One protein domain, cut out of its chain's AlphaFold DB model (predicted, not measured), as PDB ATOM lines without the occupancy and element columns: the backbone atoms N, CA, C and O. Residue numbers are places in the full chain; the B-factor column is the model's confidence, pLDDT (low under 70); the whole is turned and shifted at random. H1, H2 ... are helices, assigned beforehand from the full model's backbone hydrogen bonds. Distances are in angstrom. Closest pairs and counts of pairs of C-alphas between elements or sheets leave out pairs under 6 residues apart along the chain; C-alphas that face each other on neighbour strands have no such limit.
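This is residues 79 to 159 of the 160 residues of an uncharacterized protein of Sulfurimonas sp (UniProt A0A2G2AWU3). A helical hairpin, H2 and H3, makes the core, with H4 packed across H2 nearly at right angles and the short H5 packed on H3; at the other end of the longest axis residues 83 to 107 make a wide loop with no named element, whose two ends come together in a short pairing. The tiny H1 sits at the rim and touches no helix. The printed part has 81 residues with five named helices, H1 to H5 in chain order, and no named strand: all helix, with 42 residues in named elements. It is compact, with a radius of gyration of the C-alphas of 11.9 A, and rounded, spanning 32 by 25 by 23 A.

H3, residues 121 to 131, runs 15.3 A from C-alpha 121 at (196.485, 331.925, 293.801) to C-alpha 131 at (189.443, 343.867, 300.332). H4, residues 133 to 143, is also 15.3 A long. H2, residues 108 to 116, is 12.2 A long and begins at C-alpha 108, (180.956, 342.588, 296.776). H5, residues 152 to 158, measures 9.9 A and ends at C-alpha 158, (194.838, 332.260, 303.951). H1, residues 79 to 82, measures 5.2 A.

H3 and H2 form a helical hairpin: they touch, with the C-alphas of Ser 124 and Leu 116 closest at 6.3 A, and run opposite ways at a shallow tilt of 18 degrees. H3 also touches H5, closest at the C-alphas of Leu 121 and Asn 153, 5.4 A; they run the same way at a shallow tilt of 34 degrees, only just short of steep. H2 touches H4, closest at the C-alphas of Asp 109 and Val 139, 6.2 A, and the two are about perpendicular at 83 degrees. Of these three touching pairs two are at a shallow tilt, and the helix packing is mostly aligned, but only just. H3 and H4 are close but not clearly touching, with the C-alphas of Val 128 and Val 136 closest at 6.1 A. H1 is close to H3 but not clearly touching, with the C-alphas of Ile 81 and Phe 131 closest at 6.8 A. H1 and H5 are apart. Residues 85 to 86 pair with residues 106 to 107, antiparallel. In H2, H3, H4 and H5 every O i to N i+4 pair is within hydrogen-bond range; H1 is too short for such a pair.

The two C-alphas farthest apart, those of Ser 100 and Asn 159, are 33.3 A apart. The printed part has no cut. The link from H1 to H2, 25 residues, is long; H2 to H3 and H3 to H4 are tight links, and H4 to H5 is a short one. The mean pLDDT of the printed part is 91.0, and no printed residue is under 70.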
ATOM      1  N   TYR A  79     185.902 351.897 300.343       89.56
ATOM      2  CA  TYR A  79     184.611 352.316 299.795       89.56
ATOM      3  C   TYR A  79     183.768 351.101 299.404       89.56
ATOM      4  O   TYR A  79     182.629 350.971 299.863       89.56
ATOM      5  N   SER A  80     184.332 350.190 298.606       90.38
ATOM      6  CA  SER A  80     183.615 348.991 298.157       90.38
ATOM      7  C   SER A  80     183.200 348.099 299.329       90.38
ATOM      8  O   SER A  80     182.104 347.542 299.315       90.38
ATOM      9  N   ILE A  81     184.032 348.022 300.375       89.88
ATOM     10  CA  ILE A  81     183.715 347.296 301.613       89.88
ATOM     11  C   ILE A  81     182.572 347.975 302.363       89.88
ATOM     12  O   ILE A  81     181.584 347.325 302.689       89.88
ATOM     13  N   ARG A  82     182.673 349.288 302.606       90.12
ATOM     14  CA  ARG A  82     181.664 350.045 303.362       90.12
ATOM     15  C   ARG A  82     180.288 349.991 302.701       90.12
ATOM     16  O   ARG A  82     179.281 349.945 303.398       90.12
ATOM     17  N   HIS A  83     180.242 350.019 301.373       92.81
ATOM     18  CA  HIS A  83     178.996 350.005 300.609       92.81
ATOM     19  C   HIS A  83     178.589 348.610 300.110       92.81
ATOM     20  O   HIS A  83     177.596 348.502 299.392       92.81
ATOM     21  N   ASN A  84     179.350 347.566 300.464       93.56
ATOM     22  CA  ASN A  84     179.165 346.173 300.047       93.56
ATOM     23  C   ASN A  84     178.887 345.991 298.540       93.56
ATOM     24  O   ASN A  84     178.081 345.158 298.121       93.56
ATOM     25  N   ARG A  85     179.533 346.804 297.702       95.75
ATOM     26  CA  ARG A  85     179.296 346.816 296.257       95.75
ATOM     27  C   ARG A  85     180.553 347.183 295.499       95.75
ATOM     28  O   ARG A  85     181.331 348.017 295.950       95.75
ATOM     29  N   ILE A  86     180.704 346.615 294.313       95.06
ATOM     30  CA  ILE A  86     181.826 346.897 293.425       95.06
ATOM     31  C   ILE A  86     181.376 346.885 291.973       95.06
ATOM     32  O   ILE A  86     180.486 346.136 291.583       95.06
ATOM     33  N   LYS A  87     182.007 347.727 291.162       93.81
ATOM     34  CA  LYS A  87     181.881 347.692 289.710       93.81
ATOM     35  C   LYS A  87     183.042 346.863 289.150       93.81
ATOM     36  O   LYS A  87     184.170 347.322 289.284       93.81
ATOM     37  N   PRO A  88     182.826 345.695 288.517       93.00
ATOM     38  CA  PRO A  88     183.920 344.819 288.087       93.00
ATOM     39  C   PRO A  88     184.968 345.499 287.199       93.00
ATOM     40  O   PRO A  88     186.151 345.184 287.277       93.00
ATOM     41  N   SER A  89     184.561 346.479 286.388       91.44
ATOM     42  CA  SER A  89     185.481 347.259 285.559       91.44
ATOM     43  C   SER A  89     186.489 348.103 286.350       91.44
ATOM     44  O   SER A  89     187.447 348.574 285.746       91.44
ATOM     45  N   SER A  90     186.294 348.328 287.658       90.69
ATOM     46  CA  SER A  90     187.273 349.024 288.507       90.69
ATOM     47  C   SER A  90     188.547 348.205 288.722       90.69
ATOM     48  O   SER A  90     189.578 348.766 289.088       90.69
ATOM     49  N   ILE A  91     188.491 346.892 288.463       91.69
ATOM     50  CA  ILE A  91     189.631 345.983 288.531       91.69
ATOM     51  C   ILE A  91     189.729 345.231 287.189       91.69
ATOM     52  O   ILE A  91     189.127 344.166 287.026       91.69
ATOM     53  N   PRO A  92     190.478 345.769 286.204       90.12
ATOM     54  CA  PRO A  92     190.454 345.292 284.818       90.12
ATOM     55  C   PRO A  92     190.738 343.799 284.636       90.12
ATOM     56  O   PRO A  92     190.120 343.176 283.775       90.12
ATOM     57  N   ILE A  93     191.608 343.215 285.468       91.62
ATOM     58  CA  ILE A  93     191.972 341.792 285.392       91.62
ATOM     59  C   ILE A  93     190.771 340.853 285.599       91.62
ATOM     60  O   ILE A  93     190.758 339.750 285.064       91.62
ATOM     61  N   PHE A  94     189.720 341.304 286.293       92.69
ATOM     62  CA  PHE A  94     188.512 340.510 286.542       92.69
ATOM     63  C   PHE A  94     187.368 340.812 285.569       92.69
ATOM     64  O   PHE A  94     186.327 340.163 285.615       92.69
ATOM     65  N   LYS A  95     187.528 341.771 284.649       88.06
ATOM     66  CA  LYS A  95     186.459 342.211 283.732       88.06
ATOM     67  C   LYS A  95     185.919 341.077 282.849       88.06
ATOM     68  O   LYS A  95     184.747 341.097 282.463       88.06
ATOM     69  N   SER A  96     186.757 340.103 282.502       89.94
ATOM     70  CA  SER A  96     186.360 338.923 281.726       89.94
ATOM     71  C   SER A  96     185.375 338.031 282.489       89.94
ATOM     72  O   SER A  96     184.425 337.549 281.876       89.94
ATOM     73  N   LEU A  97     185.522 337.906 283.812       92.50
ATOM     74  CA  LEU A  97     184.685 337.052 284.666       92.50
ATOM     75  C   LEU A  97     183.239 337.553 284.804       92.50
ATOM     76  O   LEU A  97     182.347 336.773 285.129       92.50
ATOM     77  N   PHE A  98     182.990 338.840 284.537       93.94
ATOM     78  CA  PHE A  98     181.687 339.486 284.733       93.94
ATOM     79  C   PHE A  98     181.087 340.027 283.433       93.94
ATOM     80  O   PHE A  98     180.486 341.098 283.461       93.94
ATOM     81  N   TYR A  99     181.246 339.325 282.300       86.75
ATOM     82  CA  TYR A  99     180.873 339.797 280.952       86.75
ATOM     83  C   TYR A  99     179.552 340.585 280.890       86.75
ATOM     84  O   TYR A  99     179.534 341.704 280.375       86.75
ATOM     85  N   SER A 100     178.483 340.047 281.478       85.88
ATOM     86  CA  SER A 100     177.136 340.630 281.420       85.88
ATOM     87  C   SER A 100     176.932 341.854 282.324       85.88
ATOM     88  O   SER A 100     176.023 342.635 282.087       85.88
ATOM     89  N   ASN A 101     177.775 342.050 283.345       89.50
ATOM     90  CA  ASN A 101     177.617 343.095 284.369       89.50
ATOM     91  C   ASN A 101     178.904 343.895 284.624       89.50
ATOM     92  O   ASN A 101     179.087 344.474 285.692       89.50
ATOM     93  N   ARG A 102     179.802 343.965 283.635       87.94
ATOM     94  CA  ARG A 102     181.133 344.594 283.759       87.94
ATOM     95  C   ARG A 102     181.087 346.006 284.333       87.94
ATOM     96  O   ARG A 102     181.982 346.390 285.082       87.94
ATOM     97  N   ASN A 103     180.071 346.773 283.940       90.19
ATOM     98  CA  ASN A 103     179.992 348.202 284.209       90.19
ATOM     99  C   ASN A 103     178.987 348.588 285.304       90.19
ATOM    100  O   ASN A 103     178.921 349.767 285.663       90.19
ATOM    101  N   ASN A 104     178.240 347.621 285.833       92.62
ATOM    102  CA  ASN A 104     177.231 347.845 286.861       92.62
ATOM    103  C   ASN A 104     177.805 347.517 288.238       92.62
ATOM    104  O   ASN A 104     178.716 346.699 288.362       92.62
ATOM    105  N   PHE A 105     177.276 348.163 289.275       93.75
ATOM    106  CA  PHE A 105     177.591 347.772 290.642       93.75
ATOM    107  C   PHE A 105     176.930 346.430 290.946       93.75
ATOM    108  O   PHE A 105     175.726 346.272 290.759       93.75
ATOM    109  N   ILE A 106     177.723 345.482 291.430       94.94
ATOM    110  CA  ILE A 106     177.266 344.186 291.924       94.94
ATOM    111  C   ILE A 106     177.631 344.041 293.406       94.94
ATOM    112  O   ILE A 106     178.544 344.733 293.870       94.94
ATOM    113  N   PRO A 107     176.959 343.150 294.156       96.12
ATOM    114  CA  PRO A 107     177.341 342.847 295.529       96.12
ATOM    115  C   PRO A 107     178.801 342.395 295.614       96.12
ATOM    116  O   PRO A 107     179.251 341.582 294.799       96.12
ATOM    117  N   LEU A 108     179.535 342.909 296.603       95.31
ATOM    118  CA  LEU A 108     180.956 342.588 296.776       95.31
ATOM    119  C   LEU A 108     181.174 341.085 297.003       95.31
ATOM    120  O   LEU A 108     182.119 340.517 296.464       95.31
ATOM    121  N   ASP A 109     180.266 340.423 297.716       95.75
ATOM    122  CA  ASP A 109     180.371 338.985 297.992       95.75
ATOM    123  C   ASP A 109     180.242 338.151 296.725       95.75
ATOM    124  O   ASP A 109     181.001 337.202 296.534       95.75
ATOM    125  N   ASN A 110     179.349 338.542 295.811       95.38
ATOM    126  CA  ASN A 110     179.216 337.884 294.512       95.38
ATOM    127  C   ASN A 110     180.487 338.072 293.682       95.38
ATOM    128  O   ASN A 110     180.928 337.142 293.008       95.38
ATOM    129  N   PHE A 111     181.090 339.262 293.756       95.94
ATOM    130  CA  PHE A 111     182.354 339.534 293.090       95.94
ATOM    131  C   PHE A 111     183.479 338.646 293.636       95.94
ATOM    132  O   PHE A 111     184.102 337.912 292.873       95.94
ATOM    133  N   ILE A 112     183.697 338.668 294.955       95.81
ATOM    134  CA  ILE A 112     184.734 337.872 295.624       95.81
ATOM    135  C   ILE A 112     184.512 336.384 295.349       95.81
ATOM    136  O   ILE A 112     185.437 335.707 294.921       95.81
ATOM    137  N   SER A 113     183.284 335.884 295.494       95.38
ATOM    138  CA  SER A 113     182.967 334.467 295.266       95.38
ATOM    139  C   SER A 113     183.253 334.033 293.839       95.38
ATOM    140  O   SER A 113     183.839 332.979 293.620       95.38
ATOM    141  N   ARG A 114     182.866 334.844 292.849       95.62
ATOM    142  CA  ARG A 114     183.126 334.515 291.447       95.62
ATOM    143  C   ARG A 114     184.621 334.495 291.144       95.62
ATOM    144  O   ARG A 114     185.031 333.661 290.345       95.62
ATOM    145  N   VAL A 115     185.411 335.380 291.755       95.31
ATOM    146  CA  VAL A 115     186.875 335.367 291.615       95.31
ATOM    147  C   VAL A 115     187.476 334.139 292.297       95.31
ATOM    148  O   VAL A 115     188.268 333.437 291.677       95.31
ATOM    149  N   LEU A 116     187.066 333.843 293.535       94.62
ATOM    150  CA  LEU A 116     187.531 332.669 294.275       94.62
ATOM    151  C   LEU A 116     187.199 331.370 293.536       94.62
ATOM    152  O   LEU A 116     188.012 330.461 293.542       94.62
ATOM    153  N   TYR A 117     186.061 331.290 292.837       94.44
ATOM    154  CA  TYR A 117     185.660 330.115 292.051       94.44
ATOM    155  C   TYR A 117     186.712 329.655 291.022       94.44
ATOM    156  O   TYR A 117     186.755 328.472 290.704       94.44
ATOM    157  N   GLU A 118     187.574 330.552 290.533       92.94
ATOM    158  CA  GLU A 118     188.673 330.198 289.618       92.94
ATOM    159  C   GLU A 118     189.834 329.457 290.313       92.94
ATOM    160  O   GLU A 118     190.747 328.998 289.635       92.94
ATOM    161  N   ASP A 119     189.831 329.384 291.651       90.19
ATOM    162  CA  ASP A 119     190.864 328.778 292.509       90.19
ATOM    163  C   ASP A 119     192.297 329.161 292.100       90.19
ATOM    164  O   ASP A 119     193.230 328.362 292.106       90.19
ATOM    165  N   SER A 120     192.484 330.419 291.696       92.38
ATOM    166  CA  SER A 120     193.777 330.947 291.270       92.38
ATOM    167  C   SER A 120     194.452 331.689 292.417       92.38
ATOM    168  O   SER A 120     193.902 332.663 292.943       92.38
ATOM    169  N   LEU A 121     195.679 331.282 292.759       89.00
ATOM    170  CA  LEU A 121     196.485 331.925 293.801       89.00
ATOM    171  C   LEU A 121     196.686 333.424 293.520       89.00
ATOM    172  O   LEU A 121     196.468 334.260 294.393       89.00
ATOM    173  N   VAL A 122     197.027 333.772 292.275       90.81
ATOM    174  CA  VAL A 122     197.281 335.162 291.855       90.81
ATOM    175  C   VAL A 122     196.019 336.013 291.989       90.81
ATOM    176  O   VAL A 122     196.061 337.119 292.529       90.81
ATOM    177  N   MET A 123     194.878 335.504 291.519       92.81
ATOM    178  CA  MET A 123     193.607 336.223 291.625       92.81
ATOM    179  C   MET A 123     193.190 336.413 293.084       92.81
ATOM    180  O   MET A 123     192.761 337.506 293.464       92.81
ATOM    181  N   SER A 124     193.375 335.371 293.895       91.69
ATOM    182  CA  SER A 124     193.077 335.362 295.325       91.69
ATOM    183  C   SER A 124     193.948 336.357 296.089       91.69
ATOM    184  O   SER A 124     193.452 337.128 296.908       91.69
ATOM    185  N   GLU A 125     195.235 336.443 295.759       90.38
ATOM    186  CA  GLU A 125     196.135 337.419 296.367       90.38
ATOM    187  C   GLU A 125     195.713 338.863 296.047       90.38
ATOM    188  O   GLU A 125     195.718 339.726 296.930       90.38
ATOM    189  N   ILE A 126     195.280 339.133 294.812       91.75
ATOM    190  CA  ILE A 126     194.805 340.464 294.408       91.75
ATOM    191  C   ILE A 126     193.571 340.875 295.219       91.75
ATOM    192  O   ILE A 126     193.530 341.995 295.737       91.75
ATOM    193  N   ILE A 127     192.576 339.995 295.370       93.00
ATOM    194  CA  ILE A 127     191.368 340.317 296.150       93.00
ATOM    195  C   ILE A 127     191.661 340.427 297.648       93.00
ATOM    196  O   ILE A 127     191.108 341.317 298.294       93.00
ATOM    197  N   VAL A 128     192.573 339.616 298.196       90.69
ATOM    198  CA  VAL A 128     193.008 339.713 299.599       90.69
ATOM    199  C   VAL A 128     193.707 341.045 299.855       90.69
ATOM    200  O   VAL A 128     193.399 341.722 300.834       90.69
ATOM    201  N   ARG A 129     194.593 341.485 298.954       88.69
ATOM    202  CA  ARG A 129     195.221 342.814 299.042       88.69
ATOM    203  C   ARG A 129     194.196 343.942 298.908       88.69
ATOM    204  O   ARG A 129     194.337 344.982 299.547       88.69
ATOM    205  N   ARG A 130     193.162 343.761 298.080       90.69
ATOM    206  CA  ARG A 130     192.170 344.806 297.803       90.69
ATOM    207  C   ARG A 130     191.151 344.975 298.925       90.69
ATOM    208  O   ARG A 130     190.906 346.108 299.343       90.69
ATOM    209  N   PHE A 131     190.574 343.872 299.398       91.19
ATOM    210  CA  PHE A 131     189.443 343.867 300.332       91.19
ATOM    211  C   PHE A 131     189.796 343.384 301.743       91.19
ATOM    212  O   PHE A 131     188.969 343.480 302.647       91.19
ATOM    213  N   GLY A 132     191.026 342.918 301.947       88.94
ATOM    214  CA  GLY A 132     191.500 342.370 303.210       88.94
ATOM    215  C   GLY A 132     191.220 340.876 303.353       88.94
ATOM    216  O   GLY A 132     190.228 340.346 302.848       88.94
ATOM    217  N   SER A 133     192.104 340.185 304.075       88.06
ATOM    218  CA  SER A 133     192.018 338.735 304.280       88.06
ATOM    219  C   SER A 133     190.765 338.318 305.048       88.06
ATOM    220  O   SER A 133     190.173 337.297 304.725       88.06
ATOM    221  N   SER A 134     190.320 339.120 306.020       87.31
ATOM    222  CA  SER A 134     189.130 338.821 306.825       87.31
ATOM    223  C   SER A 134     187.863 338.734 305.978       87.31
ATOM    224  O   SER A 134     187.111 337.771 306.108       87.31
ATOM    225  N   ARG A 135     187.646 339.702 305.079       90.06
ATOM    226  CA  ARG A 135     186.456 339.717 304.224       90.06
ATOM    227  C   ARG A 135     186.481 338.580 303.209       90.06
ATOM    228  O   ARG A 135     185.457 337.944 302.983       90.06
ATOM    229  N   VAL A 136     187.643 338.309 302.619       91.75
ATOM    230  CA  VAL A 136     187.797 337.195 301.672       91.75
ATOM    231  C   VAL A 136     187.565 335.852 302.368       91.75
ATOM    232  O   VAL A 136     186.825 335.025 301.840       91.75
ATOM    233  N   LEU A 137     188.116 335.662 303.572       91.12
ATOM    234  CA  LEU A 137     187.904 334.458 304.376       91.12
ATOM    235  C   LEU A 137     186.425 334.265 304.730       91.12
ATOM    236  O   LEU A 137     185.906 333.163 304.604       91.12
ATOM    237  N   GLU A 138     185.724 335.326 305.131       91.31
ATOM    238  CA  GLU A 138     184.293 335.262 305.441       91.31
ATOM    239  C   GLU A 138     183.471 334.769 304.239       91.31
ATOM    240  O   GLU A 138     182.656 333.853 304.369       91.31
ATOM    241  N   VAL A 139     183.722 335.330 303.053       94.19
ATOM    242  CA  VAL A 139     183.050 334.916 301.815       94.19
ATOM    243  C   VAL A 139     183.401 333.470 301.454       94.19
ATOM    244  O   VAL A 139     182.503 332.699 301.112       94.19
ATOM    245  N   TYR A 140     184.673 333.077 301.577       93.69
ATOM    246  CA  TYR A 140     185.117 331.699 301.343       93.69
ATOM    247  C   TYR A 140     184.390 330.700 302.255       93.69
ATOM    248  O   TYR A 140     183.795 329.727 301.782       93.69
ATOM    249  N   LEU A 141     184.371 330.966 303.564       91.81
ATOM    250  CA  LEU A 141     183.716 330.104 304.544       91.81
ATOM    251  C   LEU A 141     182.216 329.975 304.262       91.81
ATOM    252  O   LEU A 141     181.676 328.869 304.313       91.81
ATOM    253  N   ASN A 142     181.552 331.086 303.933       92.94
ATOM    254  CA  ASN A 142     180.112 331.110 303.697       92.94
ATOM    255  C   ASN A 142     179.700 330.412 302.394       92.94
ATOM    256  O   ASN A 142     178.708 329.682 302.391       92.94
ATOM    257  N   ASN A 143     180.458 330.606 301.312       93.88
ATOM    258  CA  ASN A 143     180.031 330.201 299.970       93.88
ATOM    259  C   ASN A 143     180.697 328.916 299.458       93.88
ATOM    260  O   ASN A 143     180.168 328.304 298.532       93.88
ATOM    261  N   PHE A 144     181.809 328.479 300.056       92.62
ATOM    262  CA  PHE A 144     182.545 327.286 299.625       92.62
ATOM    263  C   PHE A 144     182.636 326.248 300.739       92.62
ATOM    264  O   PHE A 144     182.026 325.182 300.622       92.62
ATOM    265  N   ARG A 145     183.307 326.567 301.853       87.38
ATOM    266  CA  ARG A 145     183.600 325.575 302.904       87.38
ATOM    267  C   ARG A 145     182.331 325.015 303.552       87.38
ATOM    268  O   ARG A 145     182.233 323.809 303.751       87.38
ATOM    269  N   ARG A 146     181.306 325.850 303.789       88.75
ATOM    270  CA  ARG A 146     179.973 325.394 304.252       88.75
ATOM    271  C   ARG A 146     179.270 324.438 303.286       88.75
ATOM    272  O   ARG A 146     178.454 323.638 303.727       88.75
ATOM    273  N   GLN A 147     179.570 324.518 301.993       90.62
ATOM    274  CA  GLN A 147     179.019 323.634 300.961       90.62
ATOM    275  C   GLN A 147     179.892 322.388 300.731       90.62
ATOM    276  O   GLN A 147     179.626 321.627 299.806       90.62
ATOM    277  N   GLY A 148     180.958 322.198 301.519       88.94
ATOM    278  CA  GLY A 148     181.927 321.118 301.329       88.94
ATOM    279  C   GLY A 148     182.875 321.323 300.141       88.94
ATOM    280  O   GLY A 148     183.570 320.387 299.758       88.94
ATOM    281  N   LYS A 149     182.919 322.522 299.545       89.62
ATOM    282  CA  LYS A 149     183.865 322.852 298.470       89.62
ATOM    283  C   LYS A 149     185.163 323.370 299.076       89.62
ATOM    284  O   LYS A 149     185.138 324.336 299.836       89.62
ATOM    285  N   ILE A 150     186.270 322.740 298.703       87.81
ATOM    286  CA  ILE A 150     187.616 323.083 299.165       87.81
ATOM    287  C   ILE A 150     188.372 323.724 298.007       87.81
ATOM    288  O   ILE A 150     188.321 323.225 296.882       87.81
ATOM    289  N   GLN A 151     189.045 324.836 298.287       87.69
ATOM    290  CA  GLN A 151     189.876 325.555 297.326       87.69
ATOM    291  C   GLN A 151     191.303 325.619 297.859       87.69
ATOM    292  O   GLN A 151     191.620 326.446 298.715       87.69
ATOM    293  N   ASN A 152     192.143 324.694 297.392       88.19
ATOM    294  CA  ASN A 152     193.445 324.413 298.000       88.19
ATOM    295  C   ASN A 152     194.363 325.641 297.981       88.19
ATOM    296  O   ASN A 152     195.010 325.939 298.981       88.19
ATOM    297  N   ASN A 153     194.373 326.393 296.876       87.19
ATOM    298  CA  ASN A 153     195.230 327.573 296.747       87.19
ATOM    299  C   ASN A 153     194.779 328.705 297.679       87.19
ATOM    300  O   ASN A 153     195.586 329.514 298.132       87.19
ATOM    301  N   ILE A 154     193.482 328.779 297.968       85.44
ATOM    302  CA  ILE A 154     192.908 329.790 298.858       85.44
ATOM    303  C   ILE A 154     193.156 329.431 300.322       85.44
ATOM    304  O   ILE A 154     193.495 330.316 301.107       85.44
ATOM    305  N   GLU A 155     193.045 328.155 300.680       86.50
ATOM    306  CA  GLU A 155     193.408 327.654 302.009       86.50
ATOM    307  C   GLU A 155     194.901 327.844 302.294       86.50
ATOM    308  O   GLU A 155     195.255 328.377 303.348       86.50
ATOM    309  N   GLU A 156     195.769 327.557 301.319       85.81
ATOM    310  CA  GLU A 156     197.206 327.832 301.418       85.81
ATOM    311  C   GLU A 156     197.495 329.336 301.565       85.81
ATOM    312  O   GLU A 156     198.268 329.745 302.431       85.81
ATOM    313  N   LEU A 157     196.834 330.191 300.775       84.19
ATOM    314  CA  LEU A 157     197.020 331.644 300.845       84.19
ATOM    315  C   LEU A 157     196.568 332.239 302.189       84.19
ATOM    316  O   LEU A 157     197.190 333.175 302.705       84.19
ATOM    317  N   LEU A 158     195.447 331.750 302.723       80.81
ATOM    318  CA  LEU A 158     194.838 332.260 303.951       80.81
ATOM    319  C   LEU A 158     195.366 331.558 305.212       80.81
ATOM    320  O   LEU A 158     195.120 332.065 306.309       80.81
ATOM    321  N   ASN A 159     196.122 330.463 305.064       81.81
ATOM    322  CA  ASN A 159     196.580 329.568 306.130       81.81
ATOM    323  C   ASN A 159     195.418 328.997 306.983       81.81
ATOM    324  O   ASN A 159     195.451 329.121 308.213       81.81
TER     325      ASN A 159